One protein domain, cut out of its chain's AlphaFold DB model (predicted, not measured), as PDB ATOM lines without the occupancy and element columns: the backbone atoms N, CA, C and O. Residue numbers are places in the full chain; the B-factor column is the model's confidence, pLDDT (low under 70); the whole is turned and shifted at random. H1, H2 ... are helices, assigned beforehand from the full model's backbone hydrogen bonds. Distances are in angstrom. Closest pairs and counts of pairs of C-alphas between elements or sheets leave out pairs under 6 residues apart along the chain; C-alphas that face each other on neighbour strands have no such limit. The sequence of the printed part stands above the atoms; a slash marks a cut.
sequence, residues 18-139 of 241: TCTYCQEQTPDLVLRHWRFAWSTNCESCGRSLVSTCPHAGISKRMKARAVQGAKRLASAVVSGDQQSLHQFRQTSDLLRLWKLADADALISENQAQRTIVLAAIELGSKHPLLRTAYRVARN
ATOM      1  N   THR A  18      44.971   5.767  -2.824       92.62
ATOM      2  CA  THR A  18      43.753   5.002  -3.113       92.62
ATOM      3  C   THR A  18      42.632   5.339  -2.134       92.62
ATOM      4  O   THR A  18      42.839   5.990  -1.105       92.62
ATOM      5  N   CYS A  19      41.409   4.915  -2.453       93.62
ATOM      6  CA  CYS A  19      40.316   4.898  -1.489       93.62
ATOM      7  C   CYS A  19      40.107   3.470  -0.984       93.62
ATOM      8  O   CYS A  19      39.549   2.650  -1.711       93.62
ATOM      9  N   THR A  20      40.498   3.192   0.262       92.56
ATOM     10  CA  THR A  20      40.368   1.846   0.847       92.56
ATOM     11  C   THR A  20      38.923   1.366   0.842       92.56
ATOM     12  O   THR A  20      38.655   0.245   0.443       92.56
ATOM     13  N   TYR A  21      37.971   2.248   1.159       94.12
ATOM     14  CA  TYR A  21      36.549   1.907   1.137       94.12
ATOM     15  C   TYR A  21      36.059   1.493  -0.258       94.12
ATOM     16  O   TYR A  21      35.382   0.482  -0.392       94.12
ATOM     17  N   CYS A  22      36.398   2.246  -1.310       92.75
ATOM     18  CA  CYS A  22      35.985   1.874  -2.665       92.75
ATOM     19  C   CYS A  22      36.696   0.600  -3.151       92.75
ATOM     20  O   CYS A  22      36.077  -0.185  -3.858       92.75
ATOM     21  N   GLN A  23      37.954   0.377  -2.756       92.12
ATOM     22  CA  GLN A  23      38.679  -0.859  -3.077       92.12
ATOM     23  C   GLN A  23      38.120  -2.082  -2.339       92.12
ATOM     24  O   GLN A  23      38.069  -3.163  -2.912       92.12
ATOM     25  N   GLU A  24      37.654  -1.925  -1.099       93.62
ATOM     26  CA  GLU A  24      36.968  -2.991  -0.354       93.62
ATOM     27  C   GLU A  24      35.650  -3.400  -1.031       93.62
ATOM     28  O   GLU A  24      35.301  -4.577  -1.035       93.62
ATOM     29  N   GLN A  25      34.915  -2.443  -1.613       93.81
ATOM     30  CA  GLN A  25      33.668  -2.720  -2.341       93.81
ATOM     31  C   GLN A  25      33.910  -3.303  -3.737       93.81
ATOM     32  O   GLN A  25      33.089  -4.056  -4.258       93.81
ATOM     33  N   THR A  26      35.007  -2.919  -4.381       92.69
ATOM     34  CA  THR A  26      35.368  -3.389  -5.717       92.69
ATOM     35  C   THR A  26      36.879  -3.581  -5.761       92.69
ATOM     36  O   THR A  26      37.610  -2.601  -5.947       92.69
ATOM     37  N   PRO A  27      37.359  -4.825  -5.569       89.62
ATOM     38  CA  PRO A  27      38.775  -5.145  -5.684       89.62
ATOM     39  C   PRO A  27      39.338  -4.675  -7.027       89.62
ATOM     40  O   PRO A  27      38.626  -4.641  -8.029       89.62
ATOM     41  N   ASP A  28      40.602  -4.258  -7.028       85.62
ATOM     42  CA  ASP A  28      41.322  -3.727  -8.196       85.62
ATOM     43  C   ASP A  28      40.749  -2.436  -8.808       85.62
ATOM     44  O   ASP A  28      41.213  -1.969  -9.851       85.62
ATOM     45  N   LEU A  29      39.786  -1.787  -8.143       89.38
ATOM     46  CA  LEU A  29      39.299  -0.486  -8.576       89.38
ATOM     47  C   LEU A  29      40.411   0.565  -8.482       89.38
ATOM     48  O   LEU A  29      40.949   0.842  -7.405       89.38
ATOM     49  N   VAL A  30      40.677   1.217  -9.613       86.31
ATOM     50  CA  VAL A  30      41.566   2.374  -9.726       86.31
ATOM     51  C   VAL A  30      40.827   3.486 -10.451       86.31
ATOM     52  O   VAL A  30      40.453   3.358 -11.617       86.31
ATOM     53  N   LEU A  31      40.615   4.608  -9.763       86.69
ATOM     54  CA  LEU A  31      39.912   5.750 -10.337       86.69
ATOM     55  C   LEU A  31      40.889   6.853 -10.724       86.69
ATOM     56  O   LEU A  31      41.722   7.288  -9.929       86.69
ATOM     57  N   ARG A  32      40.725   7.383 -11.942       90.12
ATOM     58  CA  ARG A  32      41.569   8.460 -12.482       90.12
ATOM     59  C   ARG A  32      41.674   9.659 -11.540       90.12
ATOM     60  O   ARG A  32      42.747  10.245 -11.429       90.12
ATOM     61  N   HIS A  33      40.589  10.017 -10.856       87.25
ATOM     62  CA  HIS A  33      40.586  11.177  -9.970       87.25
ATOM     63  C   HIS A  33      41.487  11.005  -8.739       87.25
ATOM     64  O   HIS A  33      41.920  12.001  -8.165       87.25
ATOM     65  N   TRP A  34      41.853   9.777  -8.352       92.06
ATOM     66  CA  TRP A  34      42.838   9.550  -7.288       92.06
ATOM     67  C   TRP A  34      44.228  10.042  -7.682       92.06
ATOM     68  O   TRP A  34      45.033  10.373  -6.817       92.06
ATOM     69  N   ARG A  35      44.500  10.174  -8.981       93.12
ATOM     70  CA  ARG A  35      45.807  10.577  -9.506       93.12
ATOM     71  C   ARG A  35      45.973  12.090  -9.639       93.12
ATOM     72  O   ARG A  35      47.036  12.542 -10.063       93.12
ATOM     73  N   PHE A  36      44.961  12.893  -9.306       92.88
ATOM     74  CA  PHE A  36      45.135  14.344  -9.283       92.88
ATOM     75  C   PHE A  36      45.909  14.786  -8.038       92.88
ATOM     76  O   PHE A  36      45.611  14.371  -6.919       92.88
ATOM     77  N   ALA A  37      46.862  15.700  -8.224       92.19
ATOM     78  CA  ALA A  37      47.716  16.249  -7.165       92.19
ATOM     79  C   ALA A  37      46.939  16.957  -6.036       92.19
ATOM     80  O   ALA A  37      47.446  17.113  -4.927       92.19
ATOM     81  N   TRP A  38      45.716  17.412  -6.316       93.44
ATOM     82  CA  TRP A  38      44.833  18.066  -5.347       93.44
ATOM     83  C   TRP A  38      43.795  17.123  -4.729       93.44
ATOM     84  O   TRP A  38      43.030  17.548  -3.863       93.44
ATOM     85  N   SER A  39      43.716  15.865  -5.159       90.94
ATOM     86  CA  SER A  39      42.717  14.948  -4.618       90.94
ATOM     87  C   SER A  39      43.096  14.554  -3.199       90.94
ATOM     88  O   SER A  39      44.053  13.817  -2.983       90.94
ATOM     89  N   THR A  40      42.344  15.056  -2.221       86.62
ATOM     90  CA  THR A  40      42.461  14.643  -0.813       86.62
ATOM     91  C   THR A  40      41.341  13.695  -0.398       86.62
ATOM     92  O   THR A  40      41.498  12.954   0.569       86.62
ATOM     93  N   ASN A  41      40.222  13.716  -1.126       90.75
ATOM     94  CA  ASN A  41      39.044  12.888  -0.903       90.75
ATOM     95  C   ASN A  41      38.647  12.194  -2.211       90.75
ATOM     96  O   ASN A  41      38.874  12.732  -3.293       90.75
ATOM     97  N   CYS A  42      38.057  11.009  -2.099       90.88
ATOM     98  CA  CYS A  42      37.488  10.261  -3.209       90.88
ATOM     99  C   CYS A  42      36.229  10.975  -3.715       90.88
ATOM    100  O   CYS A  42      35.327  11.256  -2.928       90.88
ATOM    101  N   GLU A  43      36.141  11.237  -5.016       90.19
ATOM    102  CA  GLU A  43      34.965  11.857  -5.639       90.19
ATOM    103  C   GLU A  43      33.766  10.899  -5.663       90.19
ATOM    104  O   GLU A  43      32.627  11.348  -5.653       90.19
ATOM    105  N   SER A  44      34.010   9.582  -5.637       90.38
ATOM    106  CA  SER A  44      32.943   8.573  -5.641       90.38
ATOM    107  C   SER A  44      32.246   8.436  -4.283       90.38
ATOM    108  O   SER A  44      31.023   8.374  -4.233       90.38
ATOM    109  N   CYS A  45      32.998   8.403  -3.174       91.81
ATOM    110  CA  CYS A  45      32.434   8.118  -1.844       91.81
ATOM    111  C   CYS A  45      32.677   9.214  -0.791       91.81
ATOM    112  O   CYS A  45      32.319   9.045   0.373       91.81
ATOM    113  N   GLY A  46      33.372  10.299  -1.141       89.62
ATOM    114  CA  GLY A  46      33.656  11.439  -0.261       89.62
ATOM    115  C   GLY A  46      34.703  11.209   0.839       89.62
ATOM    116  O   GLY A  46      35.140  12.173   1.472       89.62
ATOM    117  N   ARG A  47      35.140   9.966   1.081       90.94
ATOM    118  CA  ARG A  47      36.132   9.633   2.123       90.94
ATOM    119  C   ARG A  47      37.536  10.088   1.727       90.94
ATOM    120  O   ARG A  47      37.853  10.161   0.542       90.94
ATOM    121  N   SER A  48      38.390  10.371   2.709       89.50
ATOM    122  CA  SER A  48      39.779  10.760   2.446       89.50
ATOM    123  C   SER A  48      40.552   9.662   1.719       89.50
ATOM    124  O   SER A  48      40.443   8.485   2.063       89.50
ATOM    125  N   LEU A  49      41.345  10.069   0.731       90.44
ATOM    126  CA  LEU A  49      42.282   9.182   0.056       90.44
ATOM    127  C   LEU A  49      43.462   8.883   0.977       90.44
ATOM    128  O   LEU A  49      43.927   9.742   1.735       90.44
ATOM    129  N   VAL A  50      43.940   7.648   0.907       90.06
ATOM    130  CA  VAL A  50      45.060   7.147   1.692       90.06
ATOM    131  C   VAL A  50      46.277   7.062   0.784       90.06
ATOM    132  O   VAL A  50      46.196   6.554  -0.326       90.06
ATOM    133  N   SER A  51      47.402   7.608   1.245       86.31
ATOM    134  CA  SER A  51      48.691   7.513   0.551       86.31
ATOM    135  C   SER A  51      49.176   6.074   0.496       86.31
ATOM    136  O   SER A  51      49.040   5.377   1.499       86.31
ATOM    137  N   THR A  52      49.859   5.690  -0.584       86.06
ATOM    138  CA  THR A  52      50.575   4.406  -0.645       86.06
ATOM    139  C   THR A  52      51.631   4.305   0.465       86.06
ATOM    140  O   THR A  52      51.736   3.278   1.128       86.06
ATOM    141  N   CYS A  53      52.340   5.404   0.761       80.06
ATOM    142  CA  CYS A  53      53.214   5.524   1.932       80.06
ATOM    143  C   CYS A  53      52.629   6.525   2.950       80.06
ATOM    144  O   CYS A  53      52.917   7.731   2.881       80.06
ATOM    145  N   PRO A  54      51.771   6.072   3.886       73.69
ATOM    146  CA  PRO A  54      51.194   6.940   4.904       73.69
ATOM    147  C   PRO A  54      52.265   7.416   5.893       73.69
ATOM    148  O   PRO A  54      53.230   6.713   6.183       73.69
ATOM    149  N   HIS A  55      52.082   8.616   6.446       67.38
ATOM    150  CA  HIS A  55      53.008   9.184   7.424       67.38
ATOM    151  C   HIS A  55      52.278   9.611   8.701       67.38
ATOM    152  O   HIS A  55      51.382  10.465   8.688       67.38
ATOM    153  N   ALA A  56      52.686   9.024   9.824       59.31
ATOM    154  CA  ALA A  56      52.227   9.421  11.149       59.31
ATOM    155  C   ALA A  56      52.849  10.769  11.568       59.31
ATOM    156  O   ALA A  56      53.863  11.199  11.036       59.31
ATOM    157  N   GLY A  57      52.236  11.474  12.522       56.19
ATOM    158  CA  GLY A  57      52.825  12.695  13.097       56.19
ATOM    159  C   GLY A  57      52.547  14.007  12.349       56.19
ATOM    160  O   GLY A  57      52.913  15.079  12.830       56.19
ATOM    161  N   ILE A  58      51.825  13.980  11.222       62.12
ATOM    162  CA  ILE A  58      51.361  15.212  10.567       62.12
ATOM    163  C   ILE A  58      50.279  15.885  11.430       62.12
ATOM    164  O   ILE A  58      49.185  15.344  11.617       62.12
ATOM    165  N   SER A  59      50.560  17.100  11.911       64.19
ATOM    166  CA  SER A  59      49.623  17.858  12.753       64.19
ATOM    167  C   SER A  59      48.283  18.141  12.054       64.19
ATOM    168  O   SER A  59      48.226  18.393  10.848       64.19
ATOM    169  N   LYS A  60      47.191  18.196  12.834       68.38
ATOM    170  CA  LYS A  60      45.842  18.542  12.334       68.38
ATOM    171  C   LYS A  60      45.827  19.878  11.583       68.38
ATOM    172  O   LYS A  60      45.203  19.990  10.533       68.38
ATOM    173  N   ARG A  61      46.574  20.872  12.080       65.00
ATOM    174  CA  ARG A  61      46.715  22.186  11.434       65.00
ATOM    175  C   ARG A  61      47.372  22.084  10.057       65.00
ATOM    176  O   ARG A  61      46.931  22.759   9.132       65.00
ATOM    177  N   MET A  62      48.407  21.254   9.915       63.50
ATOM    178  CA  MET A  62      49.076  21.051   8.630       63.50
ATOM    179  C   MET A  62      48.156  20.345   7.630       63.50
ATOM    180  O   MET A  62      48.047  20.794   6.494       63.50
ATOM    181  N   LYS A  63      47.415  19.318   8.072       67.94
ATOM    182  CA  LYS A  63      46.392  18.655   7.245       67.94
ATOM    183  C   LYS A  63      45.317  19.640   6.776       67.94
ATOM    184  O   LYS A  63      44.992  19.669   5.595       67.94
ATOM    185  N   ALA A  64      44.823  20.501   7.669       76.12
ATOM    186  CA  ALA A  64      43.838  21.524   7.318       76.12
ATOM    187  C   ALA A  64      44.373  22.516   6.267       76.12
ATOM    188  O   ALA A  64      43.665  22.847   5.319       76.12
ATOM    189  N   ARG A  65      45.633  22.950   6.393       75.44
ATOM    190  CA  ARG A  65      46.288  23.796   5.380       75.44
ATOM    191  C   ARG A  65      46.452  23.080   4.047       75.44
ATOM    192  O   ARG A  65      46.155  23.673   3.020       75.44
ATOM    193  N   ALA A  66      46.869  21.817   4.062       78.12
ATOM    194  CA  ALA A  66      47.004  21.019   2.850       78.12
ATOM    195  C   ALA A  66      45.665  20.863   2.116       78.12
ATOM    196  O   ALA A  66      45.618  21.055   0.908       78.12
ATOM    197  N   VAL A  67      44.561  20.629   2.836       89.00
ATOM    198  CA  VAL A  67      43.210  20.594   2.246       89.00
ATOM    199  C   VAL A  67      42.850  21.928   1.586       89.00
ATOM    200  O   VAL A  67      42.314  21.953   0.482       89.00
ATOM    201  N   GLN A  68      43.153  23.055   2.229       86.06
ATOM    202  CA  GLN A  68      42.883  24.371   1.643       86.06
ATOM    203  C   GLN A  68      43.784  24.669   0.435       86.06
ATOM    204  O   GLN A  68      43.325  25.239  -0.554       86.06
ATOM    205  N   GLY A  69      45.048  24.247   0.478       87.31
ATOM    206  CA  GLY A  69      45.969  24.349  -0.651       87.31
ATOM    207  C   GLY A  69      45.552  23.484  -1.836       87.31
ATOM    208  O   GLY A  69      45.584  23.955  -2.967       87.31
ATOM    209  N   ALA A  70      45.068  22.270  -1.575       93.75
ATOM    210  CA  ALA A  70      44.485  21.387  -2.578       93.75
ATOM    211  C   ALA A  70      43.280  22.031  -3.273       93.75
ATOM    212  O   ALA A  70      43.245  22.089  -4.497       93.75
ATOM    213  N   LYS A  71      42.343  22.617  -2.517       94.62
ATOM    214  CA  LYS A  71      41.205  23.351  -3.098       94.62
ATOM    215  C   LYS A  71      41.650  24.497  -4.008       94.62
ATOM    216  O   LYS A  71      41.091  24.683  -5.085       94.62
ATOM    217  N   ARG A  72      42.671  25.255  -3.594       92.44
ATOM    218  CA  ARG A  72      43.244  26.343  -4.403       92.44
ATOM    219  C   ARG A  72      43.914  25.828  -5.668       92.44
ATOM    220  O   ARG A  72      43.719  26.407  -6.730       92.44
ATOM    221  N   LEU A  73      44.668  24.738  -5.554       93.19
ATOM    222  CA  LEU A  73      45.299  24.094  -6.696       93.19
ATOM    223  C   LEU A  73      44.251  23.604  -7.700       93.19
ATOM    224  O   LEU A  73      44.351  23.940  -8.875       93.19
ATOM    225  N   ALA A  74      43.228  22.892  -7.226       93.75
ATOM    226  CA  ALA A  74      42.115  22.426  -8.047       93.75
ATOM    227  C   ALA A  74      41.440  23.593  -8.774       93.75
ATOM    228  O   ALA A  74      41.302  23.571  -9.992       93.75
ATOM    229  N   SER A  75      41.092  24.650  -8.033       93.31
ATOM    230  CA  SER A  75      40.445  25.836  -8.592       93.31
ATOM    231  C   SER A  75      41.292  26.495  -9.679       93.31
ATOM    232  O   SER A  75      40.755  26.765 -10.745       93.31
ATOM    233  N   ALA A  76      42.596  26.693  -9.453       91.94
ATOM    234  CA  ALA A  76      43.483  27.322 -10.432       91.94
ATOM    235  C   ALA A  76      43.707  26.460 -11.684       91.94
ATOM    236  O   ALA A  76      43.830  26.995 -12.783       91.94
ATOM    237  N   VAL A  77      43.775  25.132 -11.532       90.81
ATOM    238  CA  VAL A  77      43.900  24.212 -12.673       90.81
ATOM    239  C   VAL A  77      42.616  24.216 -13.502       90.81
ATOM    240  O   VAL A  77      42.693  24.331 -14.720       90.81
ATOM    241  N   VAL A  78      41.449  24.141 -12.854       90.31
ATOM    242  CA  VAL A  78      40.140  24.142 -13.527       90.31
ATOM    243  C   VAL A  78      39.857  25.481 -14.212       90.31
ATOM    244  O   VAL A  78      39.371  25.493 -15.338       90.31
ATOM    245  N   SER A  79      40.179  26.607 -13.569       90.81
ATOM    246  CA  SER A  79      39.961  27.944 -14.137       90.81
ATOM    247  C   SER A  79      41.037  28.381 -15.134       90.81
ATOM    248  O   SER A  79      40.885  29.413 -15.781       90.81
ATOM    249  N   GLY A  80      42.141  27.635 -15.247       88.81
ATOM    250  CA  GLY A  80      43.277  28.010 -16.086       88.81
ATOM    251  C   GLY A  80      44.045  29.243 -15.593       88.81
ATOM    252  O   GLY A  80      44.742  29.871 -16.394       88.81
ATOM    253  N   ASP A  81      43.953  29.593 -14.304       88.38
ATOM    254  CA  ASP A  81      44.614  30.762 -13.707       88.38
ATOM    255  C   ASP A  81      46.146  30.621 -13.724       88.38
ATOM    256  O   ASP A  81      46.788  30.114 -12.795       88.38
ATOM    257  N   GLN A  82      46.756  31.127 -14.795       87.19
ATOM    258  CA  GLN A  82      48.200  31.067 -15.005       87.19
ATOM    259  C   GLN A  82      48.994  31.807 -13.927       87.19
ATOM    260  O   GLN A  82      50.115  31.402 -13.608       87.19
ATOM    261  N   GLN A  83      48.438  32.870 -13.338       82.81
ATOM    262  CA  GLN A  83      49.128  33.636 -12.308       82.81
ATOM    263  C   GLN A  83      49.251  32.816 -11.021       82.81
ATOM    264  O   GLN A  83      50.333  32.782 -10.422       82.81
ATOM    265  N   SER A  84      48.181  32.136 -10.611       85.06
ATOM    266  CA  SER A  84      48.205  31.223  -9.465       85.06
ATOM    267  C   SER A  84      49.083  30.003  -9.735       85.06
ATOM    268  O   SER A  84      49.940  29.666  -8.918       85.06
ATOM    269  N   LEU A  85      48.980  29.389 -10.918       86.00
ATOM    270  CA  LEU A  85      49.824  28.248 -11.290       86.00
ATOM    271  C   LEU A  85      51.316  28.613 -11.290       86.00
ATOM    272  O   LEU A  85      52.148  27.852 -10.792       86.00
ATOM    273  N   HIS A  86      51.671  29.806 -11.774       80.38
ATOM    274  CA  HIS A  86      53.038  30.318 -11.695       80.38
ATOM    275  C   HIS A  86      53.504  30.518 -10.243       80.38
ATOM    276  O   HIS A  86      54.646  30.199  -9.909       80.38
ATOM    277  N   GLN A  87      52.633  31.002  -9.354       78.44
ATOM    278  CA  GLN A  87      52.943  31.126  -7.925       78.44
ATOM    279  C   GLN A  87      53.166  29.771  -7.249       78.44
ATOM    280  O   GLN A  87      54.061  29.640  -6.410       78.44
ATOM    281  N   PHE A  88      52.399  28.753  -7.633       84.88
ATOM    282  CA  PHE A  88      52.561  27.403  -7.098       84.88
ATOM    283  C   PHE A  88      53.880  26.783  -7.560       84.88
ATOM    284  O   PHE A  88      54.585  26.199  -6.740       84.88
ATOM    285  N   ARG A  89      54.277  27.006  -8.823       81.81
ATOM    286  CA  ARG A  89      55.618  26.646  -9.327       81.81
ATOM    287  C   ARG A  89      56.721  27.296  -8.498       81.81
ATOM    288  O   ARG A  89      57.560  26.587  -7.960       81.81
ATOM    289  N   GLN A  90      56.650  28.614  -8.286       73.38
ATOM    290  CA  GLN A  90      57.632  29.339  -7.465       73.38
ATOM    291  C   GLN A  90      57.720  28.795  -6.034       73.38
ATOM    292  O   GLN A  90      58.811  28.664  -5.485       73.38
ATOM    293  N   THR A  91      56.575  28.466  -5.435       72.75
ATOM    294  CA  THR A  91      56.514  27.866  -4.096       72.75
ATOM    295  C   THR A  91      57.177  26.487  -4.067       72.75
ATOM    296  O   THR A  91      57.981  26.216  -3.178       72.75
ATOM    297  N   SER A  92      56.887  25.634  -5.052       74.56
ATOM    298  CA  SER A  92      57.475  24.294  -5.163       74.56
ATOM    299  C   SER A  92      58.991  24.346  -5.381       74.56
ATOM    300  O   SER A  92      59.734  23.626  -4.718       74.56
ATOM    301  N   ASP A  93      59.464  25.240  -6.252       68.75
ATOM    302  CA  ASP A  93      60.896  25.435  -6.517       68.75
ATOM    303  C   ASP A  93      61.650  25.867  -5.254       68.75
ATOM    304  O   ASP A  93      62.754  25.397  -4.986       68.75
ATOM    305  N   LEU A  94      61.047  26.744  -4.449       63.53
ATOM    306  CA  LEU A  94      61.597  27.185  -3.170       63.53
ATOM    307  C   LEU A  94      61.662  26.046  -2.144       63.53
ATOM    308  O   LEU A  94      62.692  25.881  -1.496       63.53
ATOM    309  N   LEU A  95      60.616  25.223  -2.034       66.06
ATOM    310  CA  LEU A  95      60.649  24.052  -1.153       66.06
ATOM    311  C   LEU A  95      61.741  23.062  -1.561       66.06
ATOM    312  O   LEU A  95      62.422  22.514  -0.694       66.06
ATOM    313  N   ARG A  96      61.948  22.878  -2.867       67.06
ATOM    314  CA  ARG A  96      63.019  22.035  -3.400       67.06
ATOM    315  C   ARG A  96      64.402  22.599  -3.103       67.06
ATOM    316  O   ARG A  96      65.288  21.856  -2.689       67.06
ATOM    317  N   LEU A  97      64.593  23.906  -3.280       59.09
ATOM    318  CA  LEU A  97      65.850  24.582  -2.945       59.09
ATOM    319  C   LEU A  97      66.202  24.437  -1.460       59.09
ATOM    320  O   LEU A  97      67.375  24.307  -1.128       59.09
ATOM    321  N   TRP A  98      65.196  24.413  -0.586       56.03
ATOM    322  CA  TRP A  98      65.362  24.178   0.850       56.03
ATOM    323  C   TRP A  98      65.347  22.700   1.249       56.03
ATOM    324  O   TRP A  98      65.354  22.398   2.438       56.03
ATOM    325  N   LYS A  99      65.312  21.776   0.278       59.50
ATOM    326  CA  LYS A  99      65.270  20.321   0.505       59.50
ATOM    327  C   LYS A  99      64.109  19.872   1.407       59.50
ATOM    328  O   LYS A  99      64.199  18.859   2.091       59.50
ATOM    329  N   LEU A 100      63.007  20.624   1.397       57.62
ATOM    330  CA  LEU A 100      61.786  20.312   2.147       57.62
ATOM    331  C   LEU A 100      60.787  19.489   1.323       57.62
ATOM    332  O   LEU A 100      59.838  18.938   1.879       57.62
ATOM    333  N   ALA A 101      60.967  19.443   0.003       65.25
ATOM    334  CA  ALA A 101      60.126  18.689  -0.915       65.25
ATOM    335  C   ALA A 101      60.914  18.295  -2.173       65.25
ATOM    336  O   ALA A 101      61.719  19.079  -2.679       65.25
ATOM    337  N   ASP A 102      60.640  17.104  -2.700       73.06
ATOM    338  CA  ASP A 102      61.194  16.655  -3.976       73.06
ATOM    339  C   ASP A 102      60.488  17.305  -5.172       73.06
ATOM    340  O   ASP A 102      59.437  17.937  -5.044       73.06
ATOM    341  N   ALA A 103      61.065  17.140  -6.365       75.44
ATOM    342  CA  ALA A 103      60.519  17.711  -7.598       75.44
ATOM    343  C   ALA A 103      59.077  17.249  -7.882       75.44
ATOM    344  O   ALA A 103      58.267  18.040  -8.359       75.44
ATOM    345  N   ASP A 104      58.760  16.003  -7.527       84.81
ATOM    346  CA  ASP A 104      57.459  15.375  -7.764       84.81
ATOM    347  C   ASP A 104      56.609  15.298  -6.480       84.81
ATOM    348  O   ASP A 104      55.656  14.529  -6.392       84.81
ATOM    349  N   ALA A 105      56.918  16.130  -5.474       82.56
ATOM    350  CA  ALA A 105      56.290  16.087  -4.152       82.56
ATOM    351  C   ALA A 105      54.759  16.195  -4.161       82.56
ATOM    352  O   ALA A 105      54.134  15.731  -3.217       82.56
ATOM    353  N   LEU A 106      54.149  16.791  -5.192       88.31
ATOM    354  CA  LEU A 106      52.689  16.891  -5.344       88.31
ATOM    355  C   LEU A 106      52.012  15.547  -5.642       88.31
ATOM    356  O   LEU A 106      50.866  15.342  -5.248       88.31
ATOM    357  N   ILE A 107      52.719  14.648  -6.323       90.88
ATOM    358  CA  ILE A 107      52.237  13.323  -6.735       90.88
ATOM    359  C   ILE A 107      53.047  12.196  -6.081       90.88
ATOM    360  O   ILE A 107      53.010  11.061  -6.532       90.88
ATOM    361  N   SER A 108      53.793  12.514  -5.024       85.75
ATOM    362  CA  SER A 108      54.630  11.557  -4.306       85.75
ATOM    363  C   SER A 108      53.787  10.550  -3.522       85.75
ATOM    364  O   SER A 108      52.829  10.916  -2.836       85.75
ATOM    365  N   GLU A 109      54.198   9.286  -3.533       86.19
ATOM    366  CA  GLU A 109      53.640   8.247  -2.660       86.19
ATOM    367  C   GLU A 109      53.822   8.581  -1.171       86.19
ATOM    368  O   GLU A 109      53.071   8.086  -0.327       86.19
ATOM    369  N   ASN A 110      54.770   9.468  -0.840       79.06
ATOM    370  CA  ASN A 110      55.014   9.962   0.508       79.06
ATOM    371  C   ASN A 110      53.997  11.041   0.915       79.06
ATOM    372  O   ASN A 110      54.025  12.190   0.457       79.06
ATOM    373  N   GLN A 111      53.136  10.693   1.876       77.69
ATOM    374  CA  GLN A 111      52.094  11.583   2.387       77.69
ATOM    375  C   GLN A 111      52.638  12.898   2.965       77.69
ATOM    376  O   GLN A 111      51.983  13.942   2.858       77.69
ATOM    377  N   ALA A 112      53.812  12.868   3.601       70.88
ATOM    378  CA  ALA A 112      54.400  14.047   4.225       70.88
ATOM    379  C   ALA A 112      54.796  15.080   3.167       70.88
ATOM    380  O   ALA A 112      54.420  16.245   3.293       70.88
ATOM    381  N   GLN A 113      55.459  14.643   2.092       77.06
ATOM    382  CA  GLN A 113      55.866  15.520   0.991       77.06
ATOM    383  C   GLN A 113      54.665  16.207   0.336       77.06
ATOM    384  O   GLN A 113      54.656  17.432   0.193       77.06
ATOM    385  N   ARG A 114      53.608  15.438   0.046       85.38
ATOM    386  CA  ARG A 114      52.357  15.975  -0.510       85.38
ATOM    387  C   ARG A 114      51.706  16.991   0.414       85.38
ATOM    388  O   ARG A 114      51.300  18.072  -0.010       85.38
ATOM    389  N   THR A 115      51.641  16.677   1.704       74.44
ATOM    390  CA  THR A 115      51.037  17.581   2.685       74.44
ATOM    391  C   THR A 115      51.834  18.886   2.801       74.44
ATOM    392  O   THR A 115      51.228  19.955   2.860       74.44
ATOM    393  N   ILE A 116      53.171  18.823   2.807       73.00
ATOM    394  CA  ILE A 116      54.049  20.001   2.892       73.00
ATOM    395  C   ILE A 116      53.832  20.922   1.694       73.00
ATOM    396  O   ILE A 116      53.576  22.111   1.887       73.00
ATOM    397  N   VAL A 117      53.889  20.388   0.471       79.94
ATOM    398  CA  VAL A 117      53.769  21.212  -0.738       79.94
ATOM    399  C   VAL A 117      52.365  21.818  -0.870       79.94
ATOM    400  O   VAL A 117      52.238  23.007  -1.162       79.94
ATOM    401  N   LEU A 118      51.306  21.065  -0.547       87.12
ATOM    402  CA  LEU A 118      49.931  21.577  -0.557       87.12
ATOM    403  C   LEU A 118      49.714  22.637   0.531       87.12
ATOM    404  O   LEU A 118      49.119  23.681   0.274       87.12
ATOM    405  N   ALA A 119      50.234  22.432   1.741       78.19
ATOM    406  CA  ALA A 119      50.148  23.442   2.794       78.19
ATOM    407  C   ALA A 119      50.936  24.714   2.436       78.19
ATOM    408  O   ALA A 119      50.491  25.822   2.738       78.19
ATOM    409  N   ALA A 120      52.080  24.576   1.767       74.00
ATOM    410  CA  ALA A 120      52.866  25.709   1.298       74.00
ATOM    411  C   ALA A 120      52.149  26.499   0.197       74.00
ATOM    412  O   ALA A 120      52.221  27.724   0.206       74.00
ATOM    413  N   ILE A 121      51.413  25.835  -0.701       82.88
ATOM    414  CA  ILE A 121      50.554  26.502  -1.693       82.88
ATOM    415  C   ILE A 121      49.541  27.427  -1.002       82.88
ATOM    416  O   ILE A 121      49.374  28.579  -1.408       82.88
ATOM    417  N   GLU A 122      48.901  26.969   0.079       80.00
ATOM    418  CA  GLU A 122      47.972  27.797   0.859       80.00
ATOM    419  C   GLU A 122      48.664  29.020   1.477       80.00
ATOM    420  O   GLU A 122      48.176  30.145   1.339       80.00
ATOM    421  N   LEU A 123      49.826  28.805   2.097       65.56
ATOM    422  CA  LEU A 123      50.591  29.845   2.783       65.56
ATOM    423  C   LEU A 123      51.197  30.874   1.821       65.56
ATOM    424  O   LEU A 123      51.068  32.078   2.049       65.56
ATOM    425  N   GLY A 124      51.829  30.424   0.736       61.47
ATOM    426  CA  GLY A 124      52.481  31.280  -0.260       61.47
ATOM    427  C   GLY A 124      51.493  32.194  -0.981       61.47
ATOM    428  O   GLY A 124      51.820  33.330  -1.316       61.47
ATOM    429  N   SER A 125      50.250  31.739  -1.117       63.28
ATOM    430  CA  SER A 125      49.163  32.527  -1.691       63.28
ATOM    431  C   SER A 125      48.586  33.585  -0.737       63.28
ATOM    432  O   SER A 125      47.884  34.488  -1.184       63.28
ATOM    433  N   LYS A 126      48.803  33.462   0.580       56.44
ATOM    434  CA  LYS A 126      48.358  34.443   1.593       56.44
ATOM    435  C   LYS A 126      49.473  35.391   2.035       56.44
ATOM    436  O   LYS A 126      49.191  36.491   2.499       56.44
ATOM    437  N   HIS A 127      50.733  34.981   1.892       52.84
ATOM    438  CA  HIS A 127      51.890  35.716   2.391       52.84
ATOM    439  C   HIS A 127      52.923  35.962   1.280       52.84
ATOM    440  O   HIS A 127      53.912  35.228   1.181       52.84
ATOM    441  N   PRO A 128      52.775  37.046   0.487       51.91
ATOM    442  CA  PRO A 128      53.768  37.452  -0.513       51.91
ATOM    443  C   PRO A 128      55.152  37.754   0.089       51.91
ATOM    444  O   PRO A 128      56.126  37.827  -0.649       51.91
ATOM    445  N   LEU A 129      55.273  37.851   1.420       43.06
ATOM    446  CA  LEU A 129      56.540  37.968   2.147       43.06
ATOM    447  C   LEU A 129      57.475  36.757   1.979       43.06
ATOM    448  O   LEU A 129      58.688  36.933   1.918       43.06
ATOM    449  N   LEU A 130      56.939  35.544   1.805       48.84
ATOM    450  CA  LEU A 130      57.739  34.375   1.404       48.84
ATOM    451  C   LEU A 130      58.271  34.532  -0.030       48.84
ATOM    452  O   LEU A 130      59.389  34.126  -0.341       48.84
ATOM    453  N   ARG A 131      57.497  35.204  -0.888       46.00
ATOM    454  CA  ARG A 131      57.841  35.512  -2.282       46.00
ATOM    455  C   ARG A 131      58.898  36.621  -2.393       46.00
ATOM    456  O   ARG A 131      59.751  36.555  -3.279       46.00
ATOM    457  N   THR A 132      58.896  37.611  -1.497       44.00
ATOM    458  CA  THR A 132      59.958  38.630  -1.380       44.00
ATOM    459  C   THR A 132      61.206  38.092  -0.687       44.00
ATOM    460  O   THR A 132      62.301  38.333  -1.193       44.00
ATOM    461  N   ALA A 133      61.081  37.298   0.381       47.81
ATOM    462  CA  ALA A 133      62.224  36.633   1.015       47.81
ATOM    463  C   ALA A 133      62.986  35.733   0.025       47.81
ATOM    464  O   ALA A 133      64.213  35.748  -0.017       47.81
ATOM    465  N   TYR A 134      62.259  35.037  -0.853       43.97
ATOM    466  CA  TYR A 134      62.810  34.240  -1.949       43.97
ATOM    467  C   TYR A 134      63.593  35.057  -2.993       43.97
ATOM    468  O   TYR A 134      64.703  34.687  -3.372       43.97
ATOM    469  N   ARG A 135      63.048  36.195  -3.449       44.06
ATOM    470  CA  ARG A 135      63.731  37.076  -4.420       44.06
ATOM    471  C   ARG A 135      64.975  37.745  -3.826       44.06
ATOM    472  O   ARG A 135      65.959  37.932  -4.535       44.06
ATOM    473  N   VAL A 136      64.945  38.063  -2.534       38.84
ATOM    474  CA  VAL A 136      66.059  38.677  -1.794       38.84
ATOM    475  C   VAL A 136      67.167  37.666  -1.479       38.84
ATOM    476  O   VAL A 136      68.341  37.986  -1.660       38.84
ATOM    477  N   ALA A 137      66.827  36.434  -1.084       46.44
ATOM    478  CA  ALA A 137      67.797  35.372  -0.784       46.44
ATOM    479  C   ALA A 137      68.664  34.970  -1.994       46.44
ATOM    480  O   ALA A 137      69.761  34.447  -1.831       46.44
ATOM    481  N   ARG A 138      68.204  35.257  -3.216       37.91
ATOM    482  CA  ARG A 138      68.923  34.972  -4.465       37.91
ATOM    483  C   ARG A 138      69.993  36.024  -4.820       37.91
ATOM    484  O   ARG A 138      70.781  35.797  -5.732       37.91
ATOM    485  N   ASN A 139      70.060  37.159  -4.111       41.97
ATOM    486  CA  ASN A 139      71.068  38.206  -4.321       41.97
ATOM    487  C   ASN A 139      71.777  38.566  -3.001       41.97
ATOM    488  O   ASN A 139      71.307  39.388  -2.213       41.97
TER     489      ASN A 139
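AT A GLANCE: This is residues 18 to 139 of the 241 residues of an uncharacterized protein of Sulfitobacter sp. N5S (UniProt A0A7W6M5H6). The longest helix, H3, and H4 form a V-shaped hairpin that H5 crosses, and these three helices make the core. H1 and H2, with a long loop, form one end of the length, and H6 lies at the other. The printed part has 122 residues with six named helices, H1 to H6 in chain order, and no named strand: all helix, the packing mostly crossed. It is compact, with a radius of gyration of the C-alphas of 15.3 A, and elongated, spanning 55 by 32 by 23 A.

IN THESE COORDINATES: H3, residues 60 to 79, is 28.7 A long and begins at C-alpha 60 (45.842, 18.542, 12.334). H4, residues 82 to 97, measures 22.3 A; H5, residues 111 to 124, 19.9 A. H6, residues 128 to 137, measures 14.2 A and ends at C-alpha 137 (67.797, 35.372, -0.784). H1, residues 20 to 25, measures 8.7 A; H2, residues 32 to 35, 5.6 A.

HOW THE PARTS SIT: H3 touches H5 at a steep tilt of 69 degrees, only just short of about perpendicular; their closest C-alphas, of Ala 66 and Ala 119, are 4.0 A apart. In their hairpin, H3 touches H4 with residues 73 to 77 alone, closest at the C-alphas of Ala 76 and Ser 84, 6.2 A, at a steep tilt of 42 degrees, opposite ways. H4 touches H5, closest at the C-alphas of Phe 88 and Ile 121, 5.8 A. H6 is close to but not clearly touching H4, with the C-alphas of Leu 94 and Tyr 134 closest at 7.3 A. H1 and H2 are apart from H3. In H1, H3, H4, H5 and H6 every O i to N i+4 pair is within hydrogen-bond range; H2 is too short for one.

THE WHOLE: The C-alphas farthest apart, of Gln 25 and Asn 139, are 55.5 A apart. The printed part has no cut. The links H2 to H3 and H4 to H5 are long. Residues 55 to 63, 93 to 101 and 123 to 139 have pLDDT under 70.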